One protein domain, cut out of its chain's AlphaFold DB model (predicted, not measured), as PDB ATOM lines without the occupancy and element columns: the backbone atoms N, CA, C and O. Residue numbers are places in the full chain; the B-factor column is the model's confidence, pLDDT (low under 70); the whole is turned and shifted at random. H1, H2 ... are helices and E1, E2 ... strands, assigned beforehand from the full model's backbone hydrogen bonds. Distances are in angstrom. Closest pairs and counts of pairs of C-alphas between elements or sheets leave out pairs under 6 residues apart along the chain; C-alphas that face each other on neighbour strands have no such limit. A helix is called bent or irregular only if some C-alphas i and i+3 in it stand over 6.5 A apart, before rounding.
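What this domain is: This is residues 2 to 197 of the 296 residues of the protein "Aspartate transaminase" of Aspergillus thermomutatus (UniProt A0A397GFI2). Two small two-stranded sheets lie inside a wrapping of helices: the parallel sheet E2 E3 sits between H2 on one side and H4 and H6 on the other, and the antiparallel patch E1 E4 sits between H7 and the bent helix H1. H3, H4 and H6 run the same way in a curved row, and H3 and H8 lie at opposite ends of the whole. The printed part has 196 residues, with eight named helices and four named strands in the order H1 E1 H2 H3 E2 H4 E3 H5 H6 E4 H7 H8, and its class is mostly helix. It is compact, with a radius of gyration of the C-alphas of 16.2 A, and rounded, with spans of 45 by 36 by 30 A.

Where its parts are: H1, residues 2 to 21, begins with C-alpha 2 at (7.573, 3.343, -29.248). By its hydrogen bonds it was assigned as one helix, but it is bent, with C-alphas 9 and 12 9.1 A apart. Its arms are H1a, residues 2 to 9, and H1b, residues 12 to 21; H1b is itself irregular, with C-alphas 17 and 20 8.0 A apart. E1 is residues 22 to 24. H2, residues 30 to 44, is 21.2 A long from first to last C-alpha. H3 is residues 61 to 71, 15.2 A. E2, residues 77 to 81, begins with C-alpha 77 at (-8.990, -15.055, -29.182) and is 13.3 A long. H4, residues 94 to 106, is 18.5 A, and E3, residues 110 to 114, is 13.3 A. H5, residues 125 to 128, is followed by H6, residues 130 to 140, 15.5 A. E4 is residues 156 to 158. H7, residues 165 to 179, is 21.6 A, and H8, residues 185 to 196, is 16.0 A and ends with C-alpha 196 at (16.514, 7.888, -21.595).

How they stand to each other: E2 and E3 are parallel neighbours, with N 80 and O 112 2.8 A apart, within hydrogen-bond range. E2, H4 and E3 form a strand-helix-strand unit, two parallel neighbour strands with a helix between them along the chain, and its crossover is right-handed. Residues 50 to 51 pair with residues 77 to 78 of E2, parallel. H4 touches H3 at a shallow tilt of 5 degrees, the same way; their closest C-alphas are those of Leu 65 and Leu 100, 6.9 A apart. H4 also touches H6, at a shallow tilt of 29 degrees, the same way, closest at the C-alphas of Ala 101 and Phe 135, 6.3 A apart. H5 and H6 meet only through their link. The closest C-alphas of H2 and E3 are those of Asn 34 and Asp 114, 7.7 A apart. With its residues 36 to 40 alone H2 touches residues 172 to 176 of H7, opposite ways at a steep tilt of 68 degrees, only just short of about perpendicular; the C-alphas of Leu 36 and Ala 176 are closest, 6.5 A apart. E1 and E4 are antiparallel neighbours, with N 23 and O 157 2.8 A apart, within hydrogen-bond range. The closest C-alphas of E1 and H7 are those of Ala 23 and Lys 169, 5.0 A apart. H1a and H8 are close but not clearly touching, closest at the C-alphas of Leu 4 and Glu 192, 7.6 A apart. Every O i to N i+4 pair is within hydrogen-bond range in H1a, H2, H3, H4, H6 and H8, against 4 of 6 in H1b and 10 of 11 in H7; H5 is too short for such a pair.

The domain as a whole: The two C-alphas farthest apart are those of Thr 70 and Asp 197, 50.0 A. The printed part has no cut. The links H2 to H3, E2 to H4 and H6 to E4 are long, with 16, 12 and 15 residues. The mean pLDDT of the printed part is 83.2, and residues 56 to 57, residue 120 and residues 139 to 153 are under 70.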
ATOM      1  N   ILE A   2       8.020   4.697 -28.819       79.62
ATOM      2  CA  ILE A   2       7.573   3.343 -29.248       79.62
ATOM      3  C   ILE A   2       8.674   2.273 -29.146       79.62
ATOM      4  O   ILE A   2       8.405   1.172 -28.676       79.62
ATOM      5  N   ASP A   3       9.907   2.591 -29.543       80.81
ATOM      6  CA  ASP A   3      11.017   1.629 -29.465       80.81
ATOM      7  C   ASP A   3      11.421   1.315 -28.019       80.81
ATOM      8  O   ASP A   3      11.774   0.180 -27.710       80.81
ATOM      9  N   LEU A   4      11.285   2.293 -27.113       78.75
ATOM     10  CA  LEU A   4      11.475   2.070 -25.680       78.75
ATOM     11  C   LEU A   4      10.401   1.114 -25.156       78.75
ATOM     12  O   LEU A   4      10.752   0.126 -24.522       78.75
ATOM     13  N   ALA A   5       9.124   1.341 -25.488       80.00
ATOM     14  CA  ALA A   5       8.035   0.441 -25.106       80.00
ATOM     15  C   ALA A   5       8.285  -0.995 -25.605       80.00
ATOM     16  O   ALA A   5       8.303  -1.915 -24.797       80.00
ATOM     17  N   LYS A   6       8.641  -1.170 -26.889       80.56
ATOM     18  CA  LYS A   6       9.011  -2.484 -27.451       80.56
ATOM     19  C   LYS A   6      10.124  -3.168 -26.654       80.56
ATOM     20  O   LYS A   6      10.018  -4.354 -26.355       80.56
ATOM     21  N   SER A   7      11.180  -2.425 -26.317       80.00
ATOM     22  CA  SER A   7      12.321  -2.974 -25.576       80.00
ATOM     23  C   SER A   7      11.952  -3.428 -24.164       80.00
ATOM     24  O   SER A   7      12.515  -4.410 -23.684       80.00
ATOM     25  N   LEU A   8      10.989  -2.751 -23.526       79.69
ATOM     26  CA  LEU A   8      10.490  -3.122 -22.205       79.69
ATOM     27  C   LEU A   8       9.631  -4.393 -22.271       79.69
ATOM     28  O   LEU A   8       9.750  -5.254 -21.407       79.69
ATOM     29  N   THR A   9       8.808  -4.536 -23.308       81.50
ATOM     30  CA  THR A   9       7.932  -5.698 -23.505       81.50
ATOM     31  C   THR A   9       8.704  -6.958 -23.873       81.50
ATOM     32  O   THR A   9       8.539  -8.021 -23.278       81.50
ATOM     33  N   PHE A  10       9.539  -6.867 -24.908       80.19
ATOM     34  CA  PHE A  10      10.069  -8.047 -25.580       80.19
ATOM     35  C   PHE A  10      11.491  -8.397 -25.138       80.19
ATOM     36  O   PHE A  10      12.001  -9.417 -25.576       80.19
ATOM     37  N   SER A  11      12.142  -7.631 -24.257       78.00
ATOM     38  CA  SER A  11      13.603  -7.653 -24.043       78.00
ATOM     39  C   SER A  11      14.394  -7.199 -25.280       78.00
ATOM     40  O   SER A  11      13.880  -7.133 -26.403       78.00
ATOM     41  N   SER A  12      15.676  -6.889 -25.091       75.75
ATOM     42  CA  SER A  12      16.571  -6.454 -26.171       75.75
ATOM     43  C   SER A  12      16.800  -7.536 -27.232       75.75
ATOM     44  O   SER A  12      16.789  -7.223 -28.422       75.75
ATOM     45  N   ASP A  13      16.943  -8.805 -26.836       77.06
ATOM     46  CA  ASP A  13      17.182  -9.932 -27.753       77.06
ATOM     47  C   ASP A  13      16.030 -10.106 -28.754       77.06
ATOM     48  O   ASP A  13      16.231 -10.053 -29.969       77.06
ATOM     49  N   ILE A  14      14.796 -10.235 -28.259       77.44
ATOM     50  CA  ILE A  14      13.624 -10.417 -29.125       77.44
ATOM     51  C   ILE A  14      13.364  -9.149 -29.942       77.44
ATOM     52  O   ILE A  14      13.073  -9.247 -31.133       77.44
ATOM     53  N   THR A  15      13.507  -7.959 -29.343       75.25
ATOM     54  CA  THR A  15      13.316  -6.690 -30.066       75.25
ATOM     55  C   THR A  15      14.268  -6.584 -31.252       75.25
ATOM     56  O   THR A  15      13.841  -6.210 -32.341       75.25
ATOM     57  N   ASN A  16      15.537  -6.963 -31.085       76.38
ATOM     58  CA  ASN A  16      16.511  -6.935 -32.173       76.38
ATOM     59  C   ASN A  16      16.151  -7.933 -33.278       76.38
ATOM     60  O   ASN A  16      16.205  -7.587 -34.458       76.38
ATOM     61  N   ARG A  17      15.716  -9.143 -32.904       76.00
ATOM     62  CA  ARG A  17      15.320 -10.195 -33.856       76.00
ATOM     63  C   ARG A  17      14.021  -9.879 -34.603       76.00
ATOM     64  O   ARG A  17      13.859 -10.334 -35.729       76.00
ATOM     65  N   LEU A  18      13.111  -9.113 -33.997       73.31
ATOM     66  CA  LEU A  18      11.755  -8.859 -34.506       73.31
ATOM     67  C   LEU A  18      11.453  -7.401 -34.812       73.31
ATOM     68  O   LEU A  18      10.296  -7.059 -35.061       73.31
ATOM     69  N   SER A  19      12.447  -6.524 -34.791       70.06
ATOM     70  CA  SER A  19      12.246  -5.089 -35.012       70.06
ATOM     71  C   SER A  19      11.441  -4.805 -36.291       70.06
ATOM     72  O   SER A  19      10.532  -3.971 -36.265       70.06
ATOM     73  N   SER A  20      11.687  -5.577 -37.358       76.38
ATOM     74  CA  SER A  20      10.972  -5.541 -38.642       76.38
ATOM     75  C   SER A  20       9.586  -6.187 -38.638       76.38
ATOM     76  O   SER A  20       8.837  -6.002 -39.591       76.38
ATOM     77  N   ASN A  21       9.237  -6.944 -37.600       83.56
ATOM     78  CA  ASN A  21       8.028  -7.759 -37.489       83.56
ATOM     79  C   ASN A  21       7.053  -7.239 -36.430       83.56
ATOM     80  O   ASN A  21       5.984  -7.805 -36.276       83.56
ATOM     81  N   ILE A  22       7.370  -6.168 -35.699       85.06
ATOM     82  CA  ILE A  22       6.472  -5.619 -34.674       85.06
ATOM     83  C   ILE A  22       5.857  -4.305 -35.166       85.06
ATOM     84  O   ILE A  22       6.509  -3.252 -35.183       85.06
ATOM     85  N   ALA A  23       4.566  -4.351 -35.494       87.81
ATOM     86  CA  ALA A  23       3.749  -3.169 -35.718       87.81
ATOM     87  C   ALA A  23       3.331  -2.584 -34.364       87.81
ATOM     88  O   ALA A  23       2.850  -3.283 -33.479       87.81
ATOM     89  N   SER A  24       3.544  -1.288 -34.159       86.62
ATOM     90  CA  SER A  24       3.208  -0.633 -32.891       86.62
ATOM     91  C   SER A  24       2.652   0.749 -33.134       86.62
ATOM     92  O   SER A  24       3.081   1.441 -34.061       86.62
ATOM     93  N   LEU A  25       1.704   1.142 -32.293       86.50
ATOM     94  CA  LEU A  25       1.025   2.422 -32.402       86.50
ATOM     95  C   LEU A  25       0.748   2.969 -31.012       86.50
ATOM     96  O   LEU A  25       0.200   2.249 -30.199       86.50
ATOM     97  N   GLN A  26       1.070   4.230 -30.753       84.75
ATOM     98  CA  GLN A  26       0.693   4.882 -29.502       84.75
ATOM     99  C   GLN A  26      -0.815   5.184 -29.469       84.75
ATOM    100  O   GLN A  26      -1.355   5.707 -30.439       84.75
ATOM    101  N   THR A  27      -1.467   4.937 -28.334       83.31
ATOM    102  CA  THR A  27      -2.880   5.213 -28.057       83.31
ATOM    103  C   THR A  27      -3.059   6.296 -26.991       83.31
ATOM    104  O   THR A  27      -2.103   6.804 -26.405       83.31
ATOM    105  N   VAL A  28      -4.315   6.686 -26.756       79.62
ATOM    106  CA  VAL A  28      -4.687   7.723 -25.777       79.62
ATOM    107  C   VAL A  28      -4.492   7.292 -24.319       79.62
ATOM    108  O   VAL A  28      -4.276   8.136 -23.456       79.62
ATOM    109  N   SER A  29      -4.577   5.990 -24.033       77.81
ATOM    110  CA  SER A  29      -4.402   5.407 -22.700       77.81
ATOM    111  C   SER A  29      -4.236   3.887 -22.793       77.81
ATOM    112  O   SER A  29      -4.511   3.285 -23.837       77.81
ATOM    113  N   GLY A  30      -3.875   3.239 -21.682       74.38
ATOM    114  CA  GLY A  30      -3.851   1.776 -21.597       74.38
ATOM    115  C   GLY A  30      -5.212   1.131 -21.889       74.38
ATOM    116  O   GLY A  30      -5.267   0.115 -22.566       74.38
ATOM    117  N   THR A  31      -6.325   1.720 -21.446       77.75
ATOM    118  CA  THR A  31      -7.668   1.211 -21.795       77.75
ATOM    119  C   THR A  31      -7.990   1.449 -23.271       77.75
ATOM    120  O   THR A  31      -8.574   0.588 -23.926       77.75
ATOM    121  N   GLY A  32      -7.538   2.578 -23.831       81.25
ATOM    122  CA  GLY A  32      -7.626   2.845 -25.266       81.25
ATOM    123  C   GLY A  32      -6.831   1.845 -26.114       81.25
ATOM    124  O   GLY A  32      -7.249   1.535 -27.225       81.25
ATOM    125  N   ALA A  33      -5.724   1.297 -25.593       83.62
ATOM    126  CA  ALA A  33      -4.985   0.210 -26.241       83.62
ATOM    127  C   ALA A  33      -5.822  -1.072 -26.345       83.62
ATOM    128  O   ALA A  33      -5.936  -1.620 -27.441       83.62
ATOM    129  N   ASN A  34      -6.469  -1.490 -25.252       82.94
ATOM    130  CA  ASN A  34      -7.347  -2.664 -25.249       82.94
ATOM    131  C   ASN A  34      -8.534  -2.472 -26.203       82.94
ATOM    132  O   ASN A  34      -8.854  -3.366 -26.982       82.94
ATOM    133  N   HIS A  35      -9.161  -1.292 -26.184       86.75
ATOM    134  CA  HIS A  35     -10.251  -0.971 -27.103       86.75
ATOM    135  C   HIS A  35      -9.801  -1.054 -28.568       86.75
ATOM    136  O   HIS A  35     -10.438  -1.737 -29.369       86.75
ATOM    137  N   LEU A  36      -8.672  -0.423 -28.910       88.25
ATOM    138  CA  LEU A  36      -8.137  -0.435 -30.269       88.25
ATOM    139  C   LEU A  36      -7.776  -1.852 -30.738       88.25
ATOM    140  O   LEU A  36      -8.089  -2.213 -31.872       88.25
ATOM    141  N   ALA A  37      -7.134  -2.651 -29.879       86.56
ATOM    142  CA  ALA A  37      -6.795  -4.038 -30.183       86.56
ATOM    143  C   ALA A  37      -8.062  -4.862 -30.456       86.56
ATOM    144  O   ALA A  37      -8.158  -5.518 -31.491       86.56
ATOM    145  N   THR A  38      -9.078  -4.750 -29.598       87.75
ATOM    146  CA  THR A  38     -10.364  -5.437 -29.781       87.75
ATOM    147  C   THR A  38     -11.083  -4.985 -31.052       87.75
ATOM    148  O   THR A  38     -11.556  -5.830 -31.809       87.75
ATOM    149  N   ALA A  39     -11.126  -3.681 -31.345       90.25
ATOM    150  CA  ALA A  39     -11.728  -3.154 -32.571       90.25
ATOM    151  C   ALA A  39     -11.005  -3.670 -33.828       90.25
ATOM    152  O   ALA A  39     -11.637  -4.071 -34.809       90.25
ATOM    153  N   PHE A  40      -9.671  -3.720 -33.788       90.69
ATOM    154  CA  PHE A  40      -8.856  -4.270 -34.864       90.69
ATOM    155  C   PHE A  40      -9.121  -5.770 -35.073       90.69
ATOM    156  O   PHE A  40      -9.372  -6.194 -36.203       90.69
ATOM    157  N   LEU A  41      -9.119  -6.566 -34.000       90.44
ATOM    158  CA  LEU A  41      -9.378  -8.008 -34.061       90.44
ATOM    159  C   LEU A  41     -10.810  -8.306 -34.512       90.44
ATOM    160  O   LEU A  41     -11.010  -9.143 -35.386       90.44
ATOM    161  N   SER A  42     -11.803  -7.584 -33.998       91.44
ATOM    162  CA  SER A  42     -13.195  -7.724 -34.427       91.44
ATOM    163  C   SER A  42     -13.340  -7.503 -35.935       91.44
ATOM    164  O   SER A  42     -13.989  -8.292 -36.614       91.44
ATOM    165  N   LYS A  43     -12.661  -6.491 -36.489       91.19
ATOM    166  CA  LYS A  43     -12.738  -6.167 -37.916       91.19
ATOM    167  C   LYS A  43     -11.969  -7.140 -38.813       91.19
ATOM    168  O   LYS A  43     -12.452  -7.471 -39.895       91.19
ATOM    169  N   HIS A  44     -10.769  -7.547 -38.400       89.19
ATOM    170  CA  HIS A  44      -9.814  -8.248 -39.267       89.19
ATOM    171  C   HIS A  44      -9.658  -9.740 -38.965       89.19
ATOM    172  O   HIS A  44      -9.373 -10.506 -39.882       89.19
ATOM    173  N   LEU A  45      -9.816 -10.149 -37.706       88.12
ATOM    174  CA  LEU A  45      -9.771 -11.552 -37.294       88.12
ATOM    175  C   LEU A  45     -11.170 -12.178 -37.248       88.12
ATOM    176  O   LEU A  45     -11.290 -13.361 -37.544       88.12
ATOM    177  N   GLN A  46     -12.197 -11.392 -36.897       92.94
ATOM    178  CA  GLN A  46     -13.590 -11.836 -36.733       92.94
ATOM    179  C   GLN A  46     -13.693 -13.131 -35.903       92.94
ATOM    180  O   GLN A  46     -14.226 -14.139 -36.379       92.94
ATOM    181  N   PRO A  47     -13.140 -13.146 -34.673       92.06
ATOM    182  CA  PRO A  47     -13.124 -14.357 -33.867       92.06
ATOM    183  C   PRO A  47     -14.554 -14.778 -33.518       92.06
ATOM    184  O   PRO A  47     -15.367 -13.953 -33.104       92.06
ATOM    185  N   LYS A  48     -14.853 -16.078 -33.631       93.81
ATOM    186  CA  LYS A  48     -16.153 -16.620 -33.203       93.81
ATOM    187  C   LYS A  48     -16.340 -16.527 -31.690       93.81
ATOM    188  O   LYS A  48     -17.464 -16.375 -31.221       93.81
ATOM    189  N   ARG A  49     -15.247 -16.670 -30.935       94.94
ATOM    190  CA  ARG A  49     -15.233 -16.626 -29.470       94.94
ATOM    191  C   ARG A  49     -13.999 -15.893 -28.965       94.94
ATOM    192  O   ARG A  49     -12.935 -15.932 -29.590       94.94
ATOM    193  N   VAL A  50     -14.177 -15.243 -27.821       93.69
ATOM    194  CA  VAL A  50     -13.126 -14.580 -27.053       93.69
ATOM    195  C   VAL A  50     -13.137 -15.193 -25.658       93.69
ATOM    196  O   VAL A  50     -14.141 -15.106 -24.956       93.69
ATOM    197  N   PHE A  51     -12.036 -15.828 -25.280       93.50
ATOM    198  CA  PHE A  51     -11.842 -16.427 -23.969       93.50
ATOM    199  C   PHE A  51     -11.207 -15.408 -23.030       93.50
ATOM    200  O   PHE A  51     -10.188 -14.799 -23.360       93.50
ATOM    201  N   ILE A  52     -11.820 -15.227 -21.865       88.12
ATOM    202  CA  ILE A  52     -11.331 -14.369 -20.789       88.12
ATOM    203  C   ILE A  52     -11.383 -15.211 -19.510       88.12
ATOM    204  O   ILE A  52     -12.430 -15.810 -19.258       88.12
ATOM    205  N   PRO A  53     -10.291 -15.294 -18.729       82.88
ATOM    206  CA  PRO A  53     -10.287 -16.023 -17.468       82.88
ATOM    207  C   PRO A  53     -11.373 -15.516 -16.516       82.88
ATOM    208  O   PRO A  53     -11.489 -14.309 -16.290       82.88
ATOM    209  N   ASP A  54     -12.137 -16.445 -15.945       82.00
ATOM    210  CA  ASP A  54     -13.066 -16.158 -14.854       82.00
ATOM    211  C   ASP A  54     -12.296 -16.211 -13.519       82.00
ATOM    212  O   ASP A  54     -11.673 -17.234 -13.214       82.00
ATOM    213  N   PRO A  55     -12.220 -15.112 -12.748       75.12
ATOM    214  CA  PRO A  55     -11.360 -15.041 -11.572       75.12
ATOM    215  C   PRO A  55     -11.776 -15.976 -10.427       75.12
ATOM    216  O   PRO A  55     -12.875 -15.885  -9.890       75.12
ATOM    217  N   SER A  56     -10.815 -16.765  -9.946       66.62
ATOM    218  CA  SER A  56     -10.906 -17.633  -8.762       66.62
ATOM    219  C   SER A  56      -9.790 -17.332  -7.739       66.62
ATOM    220  O   SER A  56      -8.865 -16.561  -8.008       66.62
ATOM    221  N   TRP A  57      -9.840 -17.924  -6.536       67.00
ATOM    222  CA  TRP A  57      -8.786 -17.745  -5.512       67.00
ATOM    223  C   TRP A  57      -7.426 -18.314  -5.937       67.00
ATOM    224  O   TRP A  57      -6.379 -17.740  -5.623       67.00
ATOM    225  N   SER A  58      -7.443 -19.417  -6.680       77.62
ATOM    226  CA  SER A  58      -6.271 -20.084  -7.247       77.62
ATOM    227  C   SER A  58      -6.515 -20.427  -8.707       77.62
ATOM    228  O   SER A  58      -7.646 -20.722  -9.088       77.62
ATOM    229  N   VAL A  59      -5.453 -20.448  -9.508       85.31
ATOM    230  CA  VAL A  59      -5.559 -20.859 -10.907       85.31
ATOM    231  C   VAL A  59      -5.807 -22.364 -10.988       85.31
ATOM    232  O   VAL A  59      -4.951 -23.155 -10.595       85.31
ATOM    233  N   ASP A  60      -6.973 -22.741 -11.508       91.00
ATOM    234  CA  ASP A  60      -7.297 -24.115 -11.886       91.00
ATOM    235  C   ASP A  60      -6.837 -24.353 -13.331       91.00
ATOM    236  O   ASP A  60      -7.559 -24.093 -14.299       91.00
ATOM    237  N   LEU A  61      -5.570 -24.754 -13.474       92.31
ATOM    238  CA  LEU A  61      -4.970 -24.973 -14.788       92.31
ATOM    239  C   LEU A  61      -5.665 -26.120 -15.531       92.31
ATOM    240  O   LEU A  61      -5.912 -25.990 -16.724       92.31
ATOM    241  N   GLU A  62      -5.981 -27.220 -14.848       93.88
ATOM    242  CA  GLU A  62      -6.578 -28.401 -15.477       93.88
ATOM    243  C   GLU A  62      -7.944 -28.061 -16.079       93.88
ATOM    244  O   GLU A  62      -8.188 -28.347 -17.254       93.88
ATOM    245  N   ALA A  63      -8.797 -27.363 -15.322       93.19
ATOM    246  CA  ALA A  63     -10.080 -26.897 -15.830       93.19
ATOM    247  C   ALA A  63      -9.908 -25.917 -16.999       93.19
ATOM    248  O   ALA A  63     -10.612 -26.034 -18.003       93.19
ATOM    249  N   MET A  64      -8.953 -24.982 -16.906       93.56
ATOM    250  CA  MET A  64      -8.675 -24.026 -17.982       93.56
ATOM    251  C   MET A  64      -8.230 -24.730 -19.272       93.56
ATOM    252  O   MET A  64      -8.764 -24.433 -20.342       93.56
ATOM    253  N   LEU A  65      -7.279 -25.666 -19.188       95.56
ATOM    254  CA  LEU A  65      -6.773 -26.402 -20.347       95.56
ATOM    255  C   LEU A  65      -7.849 -27.315 -20.938       95.56
ATOM    256  O   LEU A  65      -8.061 -27.281 -22.144       95.56
ATOM    257  N   SER A  66      -8.581 -28.061 -20.107       96.56
ATOM    258  CA  SER A  66      -9.674 -28.937 -20.550       96.56
ATOM    259  C   SER A  66     -10.803 -28.156 -21.237       96.56
ATOM    260  O   SER A  66     -11.301 -28.539 -22.303       96.56
ATOM    261  N   PHE A  67     -11.172 -26.997 -20.685       95.69
ATOM    262  CA  PHE A  67     -12.170 -26.120 -21.291       95.69
ATOM    263  C   PHE A  67     -11.703 -25.578 -22.647       95.69
ATOM    264  O   PHE A  67     -12.461 -25.606 -23.618       95.69
ATOM    265  N   LEU A  68     -10.460 -25.103 -22.746       95.69
ATOM    266  CA  LEU A  68      -9.902 -24.621 -24.010       95.69
ATOM    267  C   LEU A  68      -9.762 -25.752 -25.036       95.69
ATOM    268  O   LEU A  68     -10.096 -25.556 -26.200       95.69
ATOM    269  N   ASP A  69      -9.331 -26.938 -24.616       96.19
ATOM    270  CA  ASP A  69      -9.155 -28.091 -25.494       96.19
ATOM    271  C   ASP A  69     -10.468 -28.516 -26.166       96.19
ATOM    272  O   ASP A  69     -10.515 -28.731 -27.382       96.19
ATOM    273  N   THR A  70     -11.547 -28.556 -25.386       96.38
ATOM    274  CA  THR A  70     -12.869 -29.003 -25.842       96.38
ATOM    275  C   THR A  70     -13.656 -27.930 -26.588       96.38
ATOM    276  O   THR A  70     -14.485 -28.258 -27.440       96.38
ATOM    277  N   THR A  71     -13.433 -26.649 -26.284       96.00
ATOM    278  CA  THR A  71     -14.277 -25.568 -26.809       96.00
ATOM    279  C   THR A  71     -13.599 -24.693 -27.853       96.00
ATOM    280  O   THR A  71     -14.312 -24.116 -28.678       96.00
ATOM    281  N   ALA A  72     -12.274 -24.548 -27.838       96.25
ATOM    282  CA  ALA A  72     -11.603 -23.556 -28.662       96.25
ATOM    283  C   ALA A  72     -11.456 -24.005 -30.123       96.25
ATOM    284  O   ALA A  72     -11.100 -25.141 -30.429       96.25
ATOM    285  N   GLU A  73     -11.710 -23.073 -31.042       94.94
ATOM    286  CA  GLU A  73     -11.524 -23.263 -32.481       94.94
ATOM    287  C   GLU A  73     -10.393 -22.359 -33.006       94.94
ATOM    288  O   GLU A  73     -10.172 -21.273 -32.453       94.94
ATOM    289  N   PRO A  74      -9.726 -22.725 -34.120       93.56
ATOM    290  CA  PRO A  74      -8.732 -21.868 -34.757       93.56
ATOM    291  C   PRO A  74      -9.233 -20.435 -34.976       93.56
ATOM    292  O   PRO A  74     -10.379 -20.215 -35.374       93.56
ATOM    293  N   ASN A  75      -8.353 -19.454 -34.761       89.56
ATOM    294  CA  ASN A  75      -8.643 -18.012 -34.803       89.56
ATOM    295  C   ASN A  75      -9.554 -17.473 -33.687       89.56
ATOM    296  O   ASN A  75      -9.892 -16.288 -33.720       89.56
ATOM    297  N   ASN A  76      -9.962 -18.279 -32.703       94.69
ATOM    298  CA  ASN A  76     -10.537 -17.720 -31.477       94.69
ATOM    299  C   ASN A  76      -9.465 -16.918 -30.725       94.69
ATOM    300  O   ASN A  76      -8.269 -17.179 -30.859       94.69
ATOM    301  N   VAL A  77      -9.893 -15.919 -29.957       92.38
ATOM    302  CA  VAL A  77      -8.990 -15.055 -29.182       92.38
ATOM    303  C   VAL A  77      -8.961 -15.524 -27.737       92.38
ATOM    304  O   VAL A  77     -10.007 -15.860 -27.191       92.38
ATOM    305  N   ILE A  78      -7.791 -15.495 -27.105       92.25
ATOM    306  CA  ILE A  78      -7.641 -15.659 -25.657       92.25
ATOM    307  C   ILE A  78      -6.978 -14.412 -25.073       92.25
ATOM    308  O   ILE A  78      -5.926 -13.986 -25.547       92.25
ATOM    309  N   ILE A  79      -7.608 -13.807 -24.066       90.62
ATOM    310  CA  ILE A  79      -7.079 -12.644 -23.350       90.62
ATOM    311  C   ILE A  79      -6.403 -13.127 -22.069       90.62
ATOM    312  O   ILE A  79      -7.017 -13.806 -21.254       90.62
ATOM    313  N   LEU A  80      -5.142 -12.759 -21.884       90.81
ATOM    314  CA  LEU A  80      -4.282 -13.200 -20.792       90.81
ATOM    315  C   LEU A  80      -3.715 -11.973 -20.084       90.81
ATOM    316  O   LEU A  80      -3.311 -11.023 -20.742       90.81
ATOM    317  N   GLN A  81      -3.659 -11.965 -18.755       89.19
ATOM    318  CA  GLN A  81      -2.918 -10.919 -18.042       89.19
ATOM    319  C   GLN A  81      -1.474 -11.385 -17.859       89.19
ATOM    320  O   GLN A  81      -1.248 -12.516 -17.436       89.19
ATOM    321  N   ALA A  82      -0.503 -10.546 -18.226       88.12
ATOM    322  CA  ALA A  82       0.906 -10.947 -18.282       88.12
ATOM    323  C   ALA A  82       1.490 -11.269 -16.898       88.12
ATOM    324  O   ALA A  82       2.250 -12.225 -16.752       88.12
ATOM    325  N   CYS A  83       1.115 -10.471 -15.899       87.75
ATOM    326  CA  CYS A  83       1.493 -10.613 -14.498       87.75
ATOM    327  C   CYS A  83       0.527  -9.821 -13.600       87.75
ATOM    328  O   CYS A  83      -0.218  -8.958 -14.080       87.75
ATOM    329  N   ALA A  84       0.572 -10.101 -12.296       85.88
ATOM    330  CA  ALA A  84      -0.283  -9.544 -11.255       85.88
ATOM    331  C   ALA A  84      -1.762  -9.499 -11.665       85.88
ATOM    332  O   ALA A  84      -2.375  -8.426 -11.705       85.88
ATOM    333  N   HIS A  85      -2.327 -10.671 -11.965       89.31
ATOM    334  CA  HIS A  85      -3.705 -10.803 -12.422       89.31
ATOM    335  C   HIS A  85      -4.683  -9.997 -11.549       89.31
ATOM    336  O   HIS A  85      -4.752 -10.147 -10.335       89.31
ATOM    337  N   ASN A  86      -5.493  -9.140 -12.152       86.25
ATOM    338  CA  ASN A  86      -6.558  -8.389 -11.501       86.25
ATOM    339  C   ASN A  86      -7.897  -9.042 -11.860       86.25
ATOM    340  O   ASN A  86      -8.213  -9.114 -13.049       86.25
ATOM    341  N   PRO A  87      -8.705  -9.476 -10.874       85.69
ATOM    342  CA  PRO A  87      -8.684  -9.058  -9.463       85.69
ATOM    343  C   PRO A  87      -7.946  -9.966  -8.470       85.69
ATOM    344  O   PRO A  87      -7.883  -9.607  -7.295       85.69
ATOM    345  N   THR A  88      -7.443 -11.126  -8.894       84.62
ATOM    346  CA  THR A  88      -7.093 -12.218  -7.962       84.62
ATOM    347  C   THR A  88      -5.723 -12.071  -7.305       84.62
ATOM    348  O   THR A  88      -5.535 -12.519  -6.183       84.62
ATOM    349  N   GLY A  89      -4.768 -11.442  -7.983       84.38
ATOM    350  CA  GLY A  89      -3.351 -11.422  -7.635       84.38
ATOM    351  C   GLY A  89      -2.646 -12.760  -7.872       84.38
ATOM    352  O   GLY A  89      -1.507 -12.917  -7.447       84.38
ATOM    353  N   THR A  90      -3.298 -13.738  -8.502       87.38
ATOM    354  CA  THR A  90      -2.737 -15.079  -8.709       87.38
ATOM    355  C   THR A  90      -2.292 -15.239 -10.156       87.38
ATOM    356  O   THR A  90      -3.128 -15.231 -11.057       87.38
ATOM    357  N   ASP A  91      -0.990 -15.434 -10.357       89.50
ATOM    358  CA  ASP A  91      -0.396 -15.656 -11.675       89.50
ATOM    359  C   ASP A  91      -0.107 -17.143 -11.917       89.50
ATOM    360  O   ASP A  91       0.141 -17.911 -10.982       89.50
ATOM    361  N   LEU A  92      -0.091 -17.540 -13.191       91.50
ATOM    362  CA  LEU A  92       0.435 -18.836 -13.617       91.50
ATOM    363  C   LEU A  92       1.939 -18.912 -13.320       91.50
ATOM    364  O   LEU A  92       2.697 -17.966 -13.548       91.50
ATOM    365  N   THR A  93       2.394 -20.074 -12.863       92.12
ATOM    366  CA  THR A  93       3.827 -20.374 -12.779       92.12
ATOM    367  C   THR A  93       4.428 -20.566 -14.175       92.12
ATOM    368  O   THR A  93       3.716 -20.788 -15.154       92.12
ATOM    369  N   LYS A  94       5.763 -20.520 -14.293       93.38
ATOM    370  CA  LYS A  94       6.446 -20.692 -15.588       93.38
ATOM    371  C   LYS A  94       6.111 -22.021 -16.274       93.38
ATOM    372  O   LYS A  94       5.932 -22.024 -17.484       93.38
ATOM    373  N   SER A  95       6.002 -23.125 -15.530       95.62
ATOM    374  CA  SER A  95       5.607 -24.424 -16.098       95.62
ATOM    375  C   SER A  95       4.173 -24.397 -16.621       95.62
ATOM    376  O   SER A  95       3.928 -24.803 -17.748       95.62
ATOM    377  N   GLN A  96       3.251 -23.807 -15.860       95.31
ATOM    378  CA  GLN A  96       1.852 -23.694 -16.272       95.31
ATOM    379  C   GLN A  96       1.677 -22.786 -17.501       95.31
ATOM    380  O   GLN A  96       0.862 -23.062 -18.376       95.31
ATOM    381  N   TRP A  97       2.468 -21.712 -17.605       95.44
ATOM    382  CA  TRP A  97       2.523 -20.880 -18.809       95.44
ATOM    383  C   TRP A  97       3.027 -21.646 -20.039       95.44
ATOM    384  O   TRP A  97       2.549 -21.372 -21.137       95.44
ATOM    385  N   ILE A  98       3.981 -22.573 -19.872       95.50
ATOM    386  CA  ILE A  98       4.479 -23.430 -20.962       95.50
ATOM    387  C   ILE A  98       3.350 -24.330 -21.465       95.50
ATOM    388  O   ILE A  98       3.057 -24.307 -22.655       95.50
ATOM    389  N   GLU A  99       2.663 -25.027 -20.558       95.94
ATOM    390  CA  GLU A  99       1.535 -25.905 -20.902       95.94
ATOM    391  C   GLU A  99       0.416 -25.143 -21.633       95.94
ATOM    392  O   GLU A  99      -0.099 -25.593 -22.657       95.94
ATOM    393  N   LEU A 100       0.077 -23.939 -21.157       95.25
ATOM    394  CA  LEU A 100      -0.906 -23.088 -21.824       95.25
ATOM    395  C   LEU A 100      -0.436 -22.630 -23.212       95.25
ATOM    396  O   LEU A 100      -1.239 -22.580 -24.143       95.25
ATOM    397  N   ALA A 101       0.841 -22.274 -23.367       93.81
ATOM    398  CA  ALA A 101       1.388 -21.855 -24.655       93.81
ATOM    399  C   ALA A 101       1.332 -22.982 -25.692       93.81
ATOM    400  O   ALA A 101       0.987 -22.717 -26.846       93.81
ATOM    401  N   ASP A 102       1.628 -24.215 -25.277       94.00
ATOM    402  CA  ASP A 102       1.575 -25.396 -26.137       94.00
ATOM    403  C   ASP A 102       0.143 -25.636 -26.637       94.00
ATOM    404  O   ASP A 102      -0.075 -25.752 -27.846       94.00
ATOM    405  N   LEU A 103      -0.855 -25.571 -25.745       94.56
ATOM    406  CA  LEU A 103      -2.265 -25.694 -26.129       94.56
ATOM    407  C   LEU A 103      -2.727 -24.547 -27.043       94.56
ATOM    408  O   LEU A 103      -3.401 -24.775 -28.050       94.56
ATOM    409  N   VAL A 104      -2.359 -23.299 -26.726       93.31
ATOM    410  CA  VAL A 104      -2.684 -22.123 -27.556       93.31
ATOM    411  C   VAL A 104      -2.126 -22.283 -28.970       93.31
ATOM    412  O   VAL A 104      -2.813 -21.951 -29.943       93.31
ATOM    413  N   LYS A 105      -0.905 -22.819 -29.084       90.69
ATOM    414  CA  LYS A 105      -0.248 -23.117 -30.357       90.69
ATOM    415  C   LYS A 105      -0.998 -24.200 -31.125       90.69
ATOM    416  O   LYS A 105      -1.366 -23.980 -32.279       90.69
ATOM    417  N   GLU A 106      -1.266 -25.331 -30.477       92.50
ATOM    418  CA  GLU A 106      -1.971 -26.476 -31.060       92.50
ATOM    419  C   GLU A 106      -3.349 -26.073 -31.606       92.50
ATOM    420  O   GLU A 106      -3.691 -26.367 -32.755       92.50
ATOM    421  N   LYS A 107      -4.118 -25.316 -30.815       92.94
ATOM    422  CA  LYS A 107      -5.470 -24.856 -31.166       92.94
ATOM    423  C   LYS A 107      -5.481 -23.649 -32.108       92.94
ATOM    424  O   LYS A 107      -6.555 -23.229 -32.539       92.94
ATOM    425  N   LYS A 108      -4.312 -23.099 -32.467       92.00
ATOM    426  CA  LYS A 108      -4.153 -21.915 -33.332       92.00
ATOM    427  C   LYS A 108      -4.981 -20.723 -32.836       92.00
ATOM    428  O   LYS A 108      -5.674 -20.057 -33.620       92.00
ATOM    429  N   LEU A 109      -4.950 -20.487 -31.526       92.44
ATOM    430  CA  LEU A 109      -5.626 -19.345 -30.913       92.44
ATOM    431  C   LEU A 109      -4.793 -18.078 -31.102       92.44
ATOM    432  O   LEU A 109      -3.580 -18.128 -31.288       92.44
ATOM    433  N   PHE A 110      -5.459 -16.930 -31.045       90.25
ATOM    434  CA  PHE A 110      -4.812 -15.625 -31.050       90.25
ATOM    435  C   PHE A 110      -4.663 -15.140 -29.599       90.25
ATOM    436  O   PHE A 110      -5.666 -14.729 -29.003       90.25
ATOM    437  N   PRO A 111      -3.456 -15.168 -29.007       90.94
ATOM    438  CA  PRO A 111      -3.241 -14.631 -27.670       90.94
ATOM    439  C   PRO A 111      -3.236 -13.097 -27.686       90.94
ATOM    440  O   PRO A 111      -2.656 -12.468 -28.564       90.94
ATOM    441  N   VAL A 112      -3.853 -12.483 -26.683       89.50
ATOM    442  CA  VAL A 112      -3.816 -11.043 -26.396       89.50
ATOM    443  C   VAL A 112      -3.374 -10.885 -24.948       89.50
ATOM    444  O   VAL A 112      -4.023 -11.429 -24.064       89.50
ATOM    445  N   PHE A 113      -2.298 -10.144 -24.692       89.38
ATOM    446  CA  PHE A 113      -1.799  -9.896 -23.343       89.38
ATOM    447  C   PHE A 113      -2.205  -8.508 -22.818       89.38
ATOM    448  O   PHE A 113      -1.934  -7.475 -23.423       89.38
ATOM    449  N   ASP A 114      -2.804  -8.455 -21.637       86.56
ATOM    450  CA  ASP A 114      -2.946  -7.227 -20.855       86.56
ATOM    451  C   ASP A 114      -1.788  -7.154 -19.845       86.56
ATOM    452  O   ASP A 114      -1.692  -7.971 -18.929       86.56
ATOM    453  N   SER A 115      -0.877  -6.198 -20.034       86.19
ATOM    454  CA  SER A 115       0.326  -6.003 -19.208       86.19
ATOM    455  C   SER A 115       0.277  -4.670 -18.467       86.19
ATOM    456  O   SER A 115       1.032  -3.737 -18.713       86.19
ATOM    457  N   ALA A 116      -0.684  -4.541 -17.557       80.94
ATOM    458  CA  ALA A 116      -0.888  -3.300 -16.812       80.94
ATOM    459  C   ALA A 116       0.105  -3.085 -15.659       80.94
ATOM    460  O   ALA A 116       0.271  -1.959 -15.191       80.94
ATOM    461  N   TYR A 117       0.697  -4.172 -15.163       78.75
ATOM    462  CA  TYR A 117       1.421  -4.215 -13.891       78.75
ATOM    463  C   TYR A 117       2.873  -4.670 -14.044       78.75
ATOM    464  O   TYR A 117       3.492  -5.082 -13.064       78.75
ATOM    465  N   GLN A 118       3.430  -4.583 -15.254       79.19
ATOM    466  CA  GLN A 118       4.832  -4.907 -15.483       79.19
ATOM    467  C   GLN A 118       5.739  -4.070 -14.563       79.19
ATOM    468  O   GLN A 118       5.527  -2.868 -14.391       79.19
ATOM    469  N   ARG A 119       6.748  -4.716 -13.968       73.44
ATOM    470  CA  ARG A 119       7.636  -4.226 -12.895       73.44
ATOM    471  C   ARG A 119       6.975  -4.035 -11.533       73.44
ATOM    472  O   ARG A 119       7.673  -3.850 -10.540       73.44
ATOM    473  N   PHE A 120       5.650  -4.058 -11.461       69.44
ATOM    474  CA  PHE A 120       4.913  -3.883 -10.217       69.44
ATOM    475  C   PHE A 120       4.611  -5.218  -9.530       69.44
ATOM    476  O   PHE A 120       4.374  -5.247  -8.321       69.44
ATOM    477  N   ALA A 121       4.617  -6.323 -10.282       72.62
ATOM    478  CA  ALA A 121       4.329  -7.640  -9.745       72.62
ATOM    479  C   ALA A 121       5.520  -8.151  -8.918       72.62
ATOM    480  O   ALA A 121       5.414  -8.301  -7.696       72.62
ATOM    481  N   THR A 122       6.678  -8.354  -9.548       73.94
ATOM    482  CA  THR A 122       7.862  -8.889  -8.852       73.94
ATOM    483  C   THR A 122       8.881  -7.825  -8.448       73.94
ATOM    484  O   THR A 122       9.602  -8.041  -7.467       73.94
ATOM    485  N   GLY A 123       8.895  -6.680  -9.140       73.25
ATOM    486  CA  GLY A 123       9.980  -5.691  -9.097       73.25
ATOM    487  C   GLY A 123      11.025  -5.887 -10.205       73.25
ATOM    488  O   GLY A 123      11.946  -5.082 -10.313       73.25
ATOM    489  N   ASP A 124      10.881  -6.930 -11.028       78.50
ATOM    490  CA  ASP A 124      11.789  -7.295 -12.117       78.50
ATOM    491  C   ASP A 124      11.043  -7.239 -13.461       78.50
ATOM    492  O   ASP A 124       9.964  -7.807 -13.633       78.50
ATOM    493  N   ILE A 125      11.620  -6.517 -14.427       75.25
ATOM    494  CA  ILE A 125      11.013  -6.318 -15.745       75.25
ATOM    495  C   ILE A 125      10.926  -7.605 -16.567       75.25
ATOM    496  O   ILE A 125       9.909  -7.839 -17.225       75.25
ATOM    497  N   ASP A 126      11.983  -8.410 -16.550       79.81
ATOM    498  CA  ASP A 126      12.103  -9.598 -17.383       79.81
ATOM    499  C   ASP A 126      11.294 -10.742 -16.782       79.81
ATOM    500  O   ASP A 126      10.700 -11.534 -17.515       79.81
ATOM    501  N   ALA A 127      11.204 -10.798 -15.450       83.62
ATOM    502  CA  ALA A 127      10.307 -11.722 -14.769       83.62
ATOM    503  C   ALA A 127       8.835 -11.433 -15.103       83.62
ATOM    504  O   ALA A 127       8.101 -12.356 -15.456       83.62
ATOM    505  N   ASP A 128       8.424 -10.162 -15.057       84.94
ATOM    506  CA  ASP A 128       7.031  -9.751 -15.278       84.94
ATOM    507  C   ASP A 128       6.606  -9.828 -16.761       84.94
ATOM    508  O   ASP A 128       5.428 -10.031 -17.054       84.94
ATOM    509  N   ALA A 129       7.548  -9.709 -17.706       87.12
ATOM    510  CA  ALA A 129       7.300  -9.881 -19.145       87.12
ATOM    511  C   ALA A 129       7.533 -11.309 -19.661       87.12
ATOM    512  O   ALA A 129       7.339 -11.581 -20.852       87.12
ATOM    513  N   TRP A 130       7.947 -12.236 -18.794       90.81
ATOM    514  CA  TRP A 130       8.407 -13.562 -19.202       90.81
ATOM    515  C   TRP A 130       7.378 -14.321 -20.052       90.81
ATOM    516  O   TRP A 130       7.745 -14.913 -21.066       90.81
ATOM    517  N   ALA A 131       6.090 -14.262 -19.692       91.38
ATOM    518  CA  ALA A 131       5.022 -14.938 -20.432       91.38
ATOM    519  C   ALA A 131       4.888 -14.403 -21.870       91.38
ATOM    520  O   ALA A 131       4.865 -15.182 -22.824       91.38
ATOM    521  N   ILE A 132       4.893 -13.077 -22.047       89.44
ATOM    522  CA  ILE A 132       4.827 -12.433 -23.369       89.44
ATOM    523  C   ILE A 132       6.046 -12.821 -24.206       89.44
ATOM    524  O   ILE A 132       5.914 -13.190 -25.376       89.44
ATOM    525  N   GLN A 133       7.235 -12.764 -23.604       88.69
ATOM    526  CA  GLN A 133       8.492 -13.116 -24.258       88.69
ATOM    527  C   GLN A 133       8.514 -14.589 -24.686       88.69
ATOM    528  O   GLN A 133       8.939 -14.900 -25.801       88.69
ATOM    529  N   TYR A 134       8.028 -15.495 -23.833       90.00
ATOM    530  CA  TYR A 134       7.941 -16.924 -24.125       90.00
ATOM    531  C   TYR A 134       6.970 -17.208 -25.275       90.00
ATOM    532  O   TYR A 134       7.367 -17.821 -26.266       90.00
ATOM    533  N   PHE A 135       5.739 -16.690 -25.203       89.00
ATOM    534  CA  PHE A 135       4.747 -16.836 -26.275       89.00
ATOM    535  C   PHE A 135       5.273 -16.285 -27.594       89.00
ATOM    536  O   PHE A 135       5.174 -16.944 -28.623       89.00
ATOM    537  N   THR A 136       5.887 -15.105 -27.561       84.81
ATOM    538  CA  THR A 136       6.481 -14.500 -28.753       84.81
ATOM    539  C   THR A 136       7.509 -15.449 -29.372       84.81
ATOM    540  O   THR A 136       7.387 -15.773 -30.548       84.81
ATOM    541  N   LYS A 137       8.454 -15.992 -28.589       83.38
ATOM    542  CA  LYS A 137       9.455 -16.962 -29.077       83.38
ATOM    543  C   LYS A 137       8.830 -18.232 -29.673       83.38
ATOM    544  O   LYS A 137       9.274 -18.658 -30.734       83.38
ATOM    545  N   GLN A 138       7.823 -18.814 -29.019       78.44
ATOM    546  CA  GLN A 138       7.197 -20.073 -29.455       78.44
ATOM    547  C   GLN A 138       6.327 -19.931 -30.700       78.44
ATOM    548  O   GLN A 138       6.239 -20.845 -31.516       78.44
ATOM    549  N   MET A 139       5.675 -18.783 -30.849       68.56
ATOM    550  CA  MET A 139       4.834 -18.502 -32.004       68.56
ATOM    551  C   MET A 139       5.711 -18.234 -33.241       68.56
ATOM    552  O   MET A 139       5.426 -18.725 -34.327       68.56
ATOM    553  N   LEU A 140       6.865 -17.585 -33.089       61.28
ATOM    554  CA  LEU A 140       7.777 -17.308 -34.210       61.28
ATOM    555  C   LEU A 140       8.437 -18.533 -34.846       61.28
ATOM    556  O   LEU A 140       8.947 -18.414 -35.960       61.28
ATOM    557  N   SER A 141       8.480 -19.682 -34.163       53.09
ATOM    558  CA  SER A 141       9.042 -20.903 -34.751       53.09
ATOM    559  C   SER A 141       8.176 -21.459 -35.886       53.09
ATOM    560  O   SER A 141       8.668 -22.251 -36.685       53.09
ATOM    561  N   ASP A 142       6.912 -21.030 -35.972       46.44
ATOM    562  CA  ASP A 142       5.922 -21.550 -36.907       46.44
ATOM    563  C   ASP A 142       5.361 -20.397 -37.750       46.44
ATOM    564  O   ASP A 142       4.796 -19.436 -37.228       46.44
ATOM    565  N   ALA A 143       5.494 -20.498 -39.075       36.12
ATOM    566  CA  ALA A 143       5.156 -19.441 -40.035       36.12
ATOM    567  C   ALA A 143       3.667 -19.005 -40.049       36.12
ATOM    568  O   ALA A 143       3.342 -17.993 -40.666       36.12
ATOM    569  N   ASP A 144       2.781 -19.724 -39.349       33.06
ATOM    570  CA  ASP A 144       1.321 -19.545 -39.383       33.06
ATOM    571  C   ASP A 144       0.711 -18.930 -38.107       33.06
ATOM    572  O   ASP A 144      -0.510 -18.754 -38.023       33.06
ATOM    573  N   SER A 145       1.512 -18.610 -37.087       33.69
ATOM    574  CA  SER A 145       0.977 -18.182 -35.789       33.69
ATOM    575  C   SER A 145       0.766 -16.663 -35.705       33.69
ATOM    576  O   SER A 145       1.606 -15.850 -36.091       33.69
ATOM    577  N   LYS A 146      -0.393 -16.249 -35.191       44.19
ATOM    578  CA  LYS A 146      -0.699 -14.841 -34.931       44.19
ATOM    579  C   LYS A 146      -0.260 -14.483 -33.514       44.19
ATOM    580  O   LYS A 146      -0.400 -15.285 -32.598       44.19
ATOM    581  N   LEU A 147       0.291 -13.289 -33.342       43.62
ATOM    582  CA  LEU A 147       1.159 -12.992 -32.207       43.62
ATOM    583  C   LEU A 147       0.573 -11.949 -31.239       43.62
ATOM    584  O   LEU A 147      -0.283 -11.152 -31.633       43.62
ATOM    585  N   PRO A 148       1.060 -11.934 -29.982       40.47
ATOM    586  CA  PRO A 148       0.415 -11.228 -28.886       40.47
ATOM    587  C   PRO A 148       0.407  -9.709 -29.012       40.47
ATOM    588  O   PRO A 148       1.390  -9.122 -29.450       40.47
ATOM    589  N   THR A 149      -0.684  -9.091 -28.550       42.09
ATOM    590  CA  THR A 149      -0.804  -7.641 -28.324       42.09
ATOM    591  C   THR A 149      -0.681  -7.308 -26.851       42.09
ATOM    592  O   THR A 149      -1.373  -7.945 -26.073       42.09
ATOM    593  N   GLU A 150       0.141  -6.321 -26.482       39.91
ATOM    594  CA  GLU A 150       0.386  -5.917 -25.087       39.91
ATOM    595  C   GLU A 150      -0.205  -4.531 -24.733       39.91
ATOM    596  O   GLU A 150      -0.474  -3.705 -25.610       39.91
ATOM    597  N   ARG A 151      -0.367  -4.250 -23.432       43.44
ATOM    598  CA  ARG A 151      -0.853  -2.985 -22.870       43.44
ATOM    599  C   ARG A 151       0.258  -2.128 -22.245       43.44
ATOM    600  O   ARG A 151       0.465  -2.187 -21.046       43.44
ATOM    601  N   ILE A 152       0.812  -1.180 -23.005       46.78
ATOM    602  CA  ILE A 152       1.445   0.041 -22.446       46.78
ATOM    603  C   ILE A 152       1.106   1.251 -23.320       46.78
ATOM    604  O   ILE A 152       1.943   1.709 -24.087       46.78
ATOM    605  N   SER A 153      -0.135   1.756 -23.300       54.44
ATOM    606  CA  SER A 153      -0.579   2.869 -24.183       54.44
ATOM    607  C   SER A 153      -0.126   2.718 -25.657       54.44
ATOM    608  O   SER A 153      -0.005   3.704 -26.374       54.44
ATOM    609  N   THR A 154       0.218   1.491 -26.067       72.94
ATOM    610  CA  THR A 154       1.011   1.148 -27.248       72.94
ATOM    611  C   THR A 154       0.792  -0.341 -27.519       72.94
ATOM    612  O   THR A 154       1.573  -1.165 -27.057       72.94
ATOM    613  N   PRO A 155      -0.294  -0.740 -28.201       82.25
ATOM    614  CA  PRO A 155      -0.430  -2.104 -28.681       82.25
ATOM    615  C   PRO A 155       0.750  -2.472 -29.582       82.25
ATOM    616  O   PRO A 155       1.088  -1.747 -30.525       82.25
ATOM    617  N   HIS A 156       1.344  -3.625 -29.299       86.12
ATOM    618  CA  HIS A 156       2.383  -4.246 -30.109       86.12
ATOM    619  C   HIS A 156       1.790  -5.441 -30.846       86.12
ATOM    620  O   HIS A 156       1.555  -6.459 -30.230       86.12
ATOM    621  N   LEU A 157       1.530  -5.343 -32.145       87.25
ATOM    622  CA  LEU A 157       1.136  -6.491 -32.957       87.25
ATOM    623  C   LEU A 157       2.391  -7.085 -33.590       87.25
ATOM    624  O   LEU A 157       2.987  -6.454 -34.466       87.25
ATOM    625  N   VAL A 158       2.794  -8.282 -33.174       85.62
ATOM    626  CA  VAL A 158       3.846  -8.995 -33.906       85.62
ATOM    627  C   VAL A 158       3.223  -9.640 -35.152       85.62
ATOM    628  O   VAL A 158       2.091 -10.121 -35.158       85.62
ATOM    629  N   VAL A 159       3.946  -9.570 -36.257       84.12
ATOM    630  CA  VAL A 159       3.499  -9.923 -37.597       84.12
ATOM    631  C   VAL A 159       4.349 -11.103 -38.066       84.12
ATOM    632  O   VAL A 159       5.582 -11.011 -38.013       84.12
ATOM    633  N   PRO A 160       3.723 -12.201 -38.527       79.00
ATOM    634  CA  PRO A 160       4.442 -13.359 -39.041       79.00
ATOM    635  C   PRO A 160       5.470 -12.984 -40.115       79.00
ATOM    636  O   PRO A 160       5.212 -12.077 -40.919       79.00
ATOM    637  N   PRO A 161       6.617 -13.680 -40.180       75.94
ATOM    638  CA  PRO A 161       7.539 -13.551 -41.301       75.94
ATOM    639  C   PRO A 161       6.811 -13.751 -42.640       75.94
ATOM    640  O   PRO A 161       6.034 -14.684 -42.800       75.94
ATOM    641  N   GLY A 162       7.045 -12.856 -43.604       77.62
ATOM    642  CA  GLY A 162       6.393 -12.891 -44.922       77.62
ATOM    643  C   GLY A 162       5.136 -12.023 -45.053       77.62
ATOM    644  O   GLY A 162       4.717 -11.741 -46.176       77.62
ATOM    645  N   LEU A 163       4.570 -11.520 -43.950       83.50
ATOM    646  CA  LEU A 163       3.517 -10.502 -43.984       83.50
ATOM    647  C   LEU A 163       4.092  -9.090 -43.810       83.50
ATOM    648  O   LEU A 163       5.104  -8.872 -43.147       83.50
ATOM    649  N   SER A 164       3.436  -8.098 -44.421       88.44
ATOM    650  CA  SER A 164       3.888  -6.704 -44.360       88.44
ATOM    651  C   SER A 164       3.576  -6.074 -43.001       88.44
ATOM    652  O   SER A 164       2.425  -5.732 -42.712       88.44
ATOM    653  N   THR A 165       4.614  -5.838 -42.201       89.00
ATOM    654  CA  THR A 165       4.521  -5.088 -40.938       89.00
ATOM    655  C   THR A 165       4.023  -3.661 -41.153       89.00
ATOM    656  O   THR A 165       3.185  -3.183 -40.389       89.00
ATOM    657  N   GLU A 166       4.452  -2.999 -42.231       90.38
ATOM    658  CA  GLU A 166       3.946  -1.674 -42.608       90.38
ATOM    659  C   GLU A 166       2.461  -1.719 -42.989       90.38
ATOM    660  O   GLU A 166       1.687  -0.847 -42.590       90.38
ATOM    661  N   GLY A 167       2.021  -2.774 -43.683       91.56
ATOM    662  CA  GLY A 167       0.605  -3.014 -43.956       91.56
ATOM    663  C   GLY A 167      -0.215  -3.173 -42.673       91.56
ATOM    664  O   GLY A 167      -1.247  -2.519 -42.513       91.56
ATOM    665  N   ALA A 168       0.266  -3.983 -41.726       89.12
ATOM    666  CA  ALA A 168      -0.378  -4.171 -40.426       89.12
ATOM    667  C   ALA A 168      -0.446  -2.861 -39.623       89.12
ATOM    668  O   ALA A 168      -1.510  -2.485 -39.125       89.12
ATOM    669  N   LYS A 169       0.660  -2.109 -39.570       90.25
ATOM    670  CA  LYS A 169       0.738  -0.791 -38.925       90.25
ATOM    671  C   LYS A 169      -0.204   0.224 -39.571       90.25
ATOM    672  O   LYS A 169      -0.868   0.978 -38.860       90.25
ATOM    673  N   SER A 170      -0.313   0.224 -40.899       92.94
ATOM    674  CA  SER A 170      -1.246   1.079 -41.641       92.94
ATOM    675  C   SER A 170      -2.699   0.770 -41.275       92.94
ATOM    676  O   SER A 170      -3.464   1.678 -40.947       92.94
ATOM    677  N   ARG A 171      -3.079  -0.514 -41.212       91.94
ATOM    678  CA  ARG A 171      -4.425  -0.927 -40.779       91.94
ATOM    679  C   ARG A 171      -4.713  -0.547 -39.327       91.94
ATOM    680  O   ARG A 171      -5.773   0.015 -39.066       91.94
ATOM    681  N   LEU A 172      -3.767  -0.766 -38.411       90.12
ATOM    682  CA  LEU A 172      -3.882  -0.320 -37.016       90.12
ATOM    683  C   LEU A 172      -4.073   1.199 -36.921       90.12
ATOM    684  O   LEU A 172      -4.931   1.671 -36.179       90.12
ATOM    685  N   THR A 173      -3.319   1.964 -37.713       91.38
ATOM    686  CA  THR A 173      -3.411   3.430 -37.760       91.38
ATOM    687  C   THR A 173      -4.767   3.897 -38.290       91.38
ATOM    688  O   THR A 173      -5.323   4.860 -37.772       91.38
ATOM    689  N   LEU A 174      -5.330   3.217 -39.296       92.75
ATOM    690  CA  LEU A 174      -6.670   3.521 -39.808       92.75
ATOM    691  C   LEU A 174      -7.759   3.259 -38.764       92.75
ATOM    692  O   LEU A 174      -8.657   4.084 -38.623       92.75
ATOM    693  N   THR A 175      -7.672   2.153 -38.018       91.75
ATOM    694  CA  THR A 175      -8.605   1.874 -36.915       91.75
ATOM    695  C   THR A 175      -8.481   2.933 -35.824       91.75
ATOM    696  O   THR A 175      -9.483   3.477 -35.386       91.75
ATOM    697  N   ALA A 176      -7.259   3.306 -35.444       90.62
ATOM    698  CA  ALA A 176      -7.030   4.369 -34.472       90.62
ATOM    699  C   ALA A 176      -7.578   5.726 -34.926       90.62
ATOM    700  O   ALA A 176      -8.188   6.428 -34.129       90.62
ATOM    701  N   ARG A 177      -7.410   6.078 -36.207       91.50
ATOM    702  CA  ARG A 177      -7.907   7.337 -36.781       91.50
ATOM    703  C   ARG A 177      -9.425   7.463 -36.799       91.50
ATOM    704  O   ARG A 177      -9.914   8.584 -36.891       91.50
ATOM    705  N   ALA A 178     -10.151   6.349 -36.722       90.50
ATOM    706  CA  ALA A 178     -11.597   6.378 -36.541       90.50
ATOM    707  C   ALA A 178     -11.994   6.853 -35.129       90.50
ATOM    708  O   ALA A 178     -13.070   7.414 -34.968       90.50
ATOM    709  N   GLU A 179     -11.108   6.681 -34.143       87.88
ATOM    710  CA  GLU A 179     -11.358   6.989 -32.729       87.88
ATOM    711  C   GLU A 179     -10.689   8.300 -32.284       87.88
ATOM    712  O   GLU A 179     -11.252   9.077 -31.515       87.88
ATOM    713  N   TYR A 180      -9.464   8.566 -32.749       87.81
ATOM    714  CA  TYR A 180      -8.705   9.764 -32.394       87.81
ATOM    715  C   TYR A 180      -7.773  10.225 -33.522       87.81
ATOM    716  O   TYR A 180      -7.159   9.434 -34.232       87.81
ATOM    717  N   SER A 181      -7.611  11.545 -33.659       85.88
ATOM    718  CA  SER A 181      -6.769  12.137 -34.711       85.88
ATOM    719  C   SER A 181      -5.271  11.902 -34.476       85.88
ATOM    720  O   SER A 181      -4.530  11.538 -35.391       85.88
ATOM    721  N   SER A 182      -4.795  12.130 -33.250       78.06
ATOM    722  CA  SER A 182      -3.387  11.976 -32.875       78.06
ATOM    723  C   SER A 182      -3.260  11.620 -31.393       78.06
ATOM    724  O   SER A 182      -4.046  12.119 -30.586       78.06
ATOM    725  N   PRO A 183      -2.297  10.764 -31.015       79.56
ATOM    726  CA  PRO A 183      -2.093  10.385 -29.623       79.56
ATOM    727  C   PRO A 183      -1.436  11.512 -28.809       79.56
ATOM    728  O   PRO A 183      -0.821  12.434 -29.348       79.56
ATOM    729  N   VAL A 184      -1.549  11.428 -27.481       76.94
ATOM    730  CA  VAL A 184      -1.097  12.479 -26.557       76.94
ATOM    731  C   VAL A 184       0.436  12.508 -26.463       76.94
ATOM    732  O   VAL A 184       1.055  11.596 -25.917       76.94
ATOM    733  N   LYS A 185       1.078  13.567 -26.969       80.25
ATOM    734  CA  LYS A 185       2.551  13.678 -26.989       80.25
ATOM    735  C   LYS A 185       3.166  13.864 -25.598       80.25
ATOM    736  O   LYS A 185       4.217  13.301 -25.316       80.25
ATOM    737  N   PHE A 186       2.521  14.652 -24.740       81.94
ATOM    738  CA  PHE A 186       3.117  15.104 -23.480       81.94
ATOM    739  C   PHE A 186       3.429  13.950 -22.511       81.94
ATOM    740  O   PHE A 186       4.556  13.832 -22.032       81.94
ATOM    741  N   GLY A 187       2.478  13.036 -22.292       79.06
ATOM    742  CA  GLY A 187       2.710  11.858 -21.447       79.06
ATOM    743  C   GLY A 187       3.825  10.958 -21.990       79.06
ATOM    744  O   GLY A 187       4.701  10.535 -21.240       79.06
ATOM    745  N   ALA A 188       3.855  10.746 -23.310       79.81
ATOM    746  CA  ALA A 188       4.923   9.994 -23.965       79.81
ATOM    747  C   ALA A 188       6.300  10.656 -23.794       79.81
ATOM    748  O   ALA A 188       7.280   9.944 -23.589       79.81
ATOM    749  N   SER A 189       6.380  11.992 -23.833       83.50
ATOM    750  CA  SER A 189       7.642  12.699 -23.594       83.50
ATOM    751  C   SER A 189       8.137  12.573 -22.156       83.50
ATOM    752  O   SER A 189       9.336  12.439 -21.969       83.50
ATOM    753  N   ILE A 190       7.250  12.541 -21.153       86.81
ATOM    754  CA  ILE A 190       7.654  12.319 -19.753       86.81
ATOM    755  C   ILE A 190       8.288  10.935 -19.602       86.81
ATOM    756  O   ILE A 190       9.392  10.817 -19.076       86.81
ATOM    757  N   VAL A 191       7.614   9.899 -20.109       84.44
ATOM    758  CA  VAL A 191       8.128   8.522 -20.074       84.44
ATOM    759  C   VAL A 191       9.465   8.430 -20.808       84.44
ATOM    760  O   VAL A 191      10.407   7.823 -20.314       84.44
ATOM    761  N   GLU A 192       9.579   9.063 -21.974       85.44
ATOM    762  CA  GLU A 192      10.820   9.076 -22.744       85.44
ATOM    763  C   GLU A 192      11.967   9.790 -22.020       85.44
ATOM    764  O   GLU A 192      13.083   9.280 -22.046       85.44
ATOM    765  N   THR A 193      11.702  10.907 -21.340       91.06
ATOM    766  CA  THR A 193      12.694  11.596 -20.504       91.06
ATOM    767  C   THR A 193      13.183  10.690 -19.378       91.06
ATOM    768  O   THR A 193      14.388  10.505 -19.239       91.06
ATOM    769  N   VAL A 194      12.266  10.066 -18.627       90.88
ATOM    770  CA  VAL A 194      12.618   9.171 -17.511       90.88
ATOM    771  C   VAL A 194      13.432   7.968 -17.988       90.88
ATOM    772  O   VAL A 194      14.407   7.601 -17.351       90.88
ATOM    773  N   LEU A 195      13.058   7.347 -19.111       86.88
ATOM    774  CA  LEU A 195      13.712   6.123 -19.587       86.88
ATOM    775  C   LEU A 195      15.048   6.357 -20.307       86.88
ATOM    776  O   LEU A 195      15.848   5.425 -20.397       86.88
ATOM    777  N   ARG A 196      15.269   7.547 -20.881       89.50
ATOM    778  CA  ARG A 196      16.514   7.888 -21.595       89.50
ATOM    779  C   ARG A 196      17.599   8.422 -20.674       89.50
ATOM    780  O   ARG A 196      18.773   8.253 -20.993       89.50
ATOM    781  N   ASP A 197      17.213   9.087 -19.595       95.00
ATOM    782  CA  ASP A 197      18.145   9.607 -18.605       95.00
ATOM    783  C   ASP A 197      18.537   8.488 -17.618       95.00
ATOM    784  O   ASP A 197      17.656   7.919 -16.968       95.00
TER     785      ASP A 197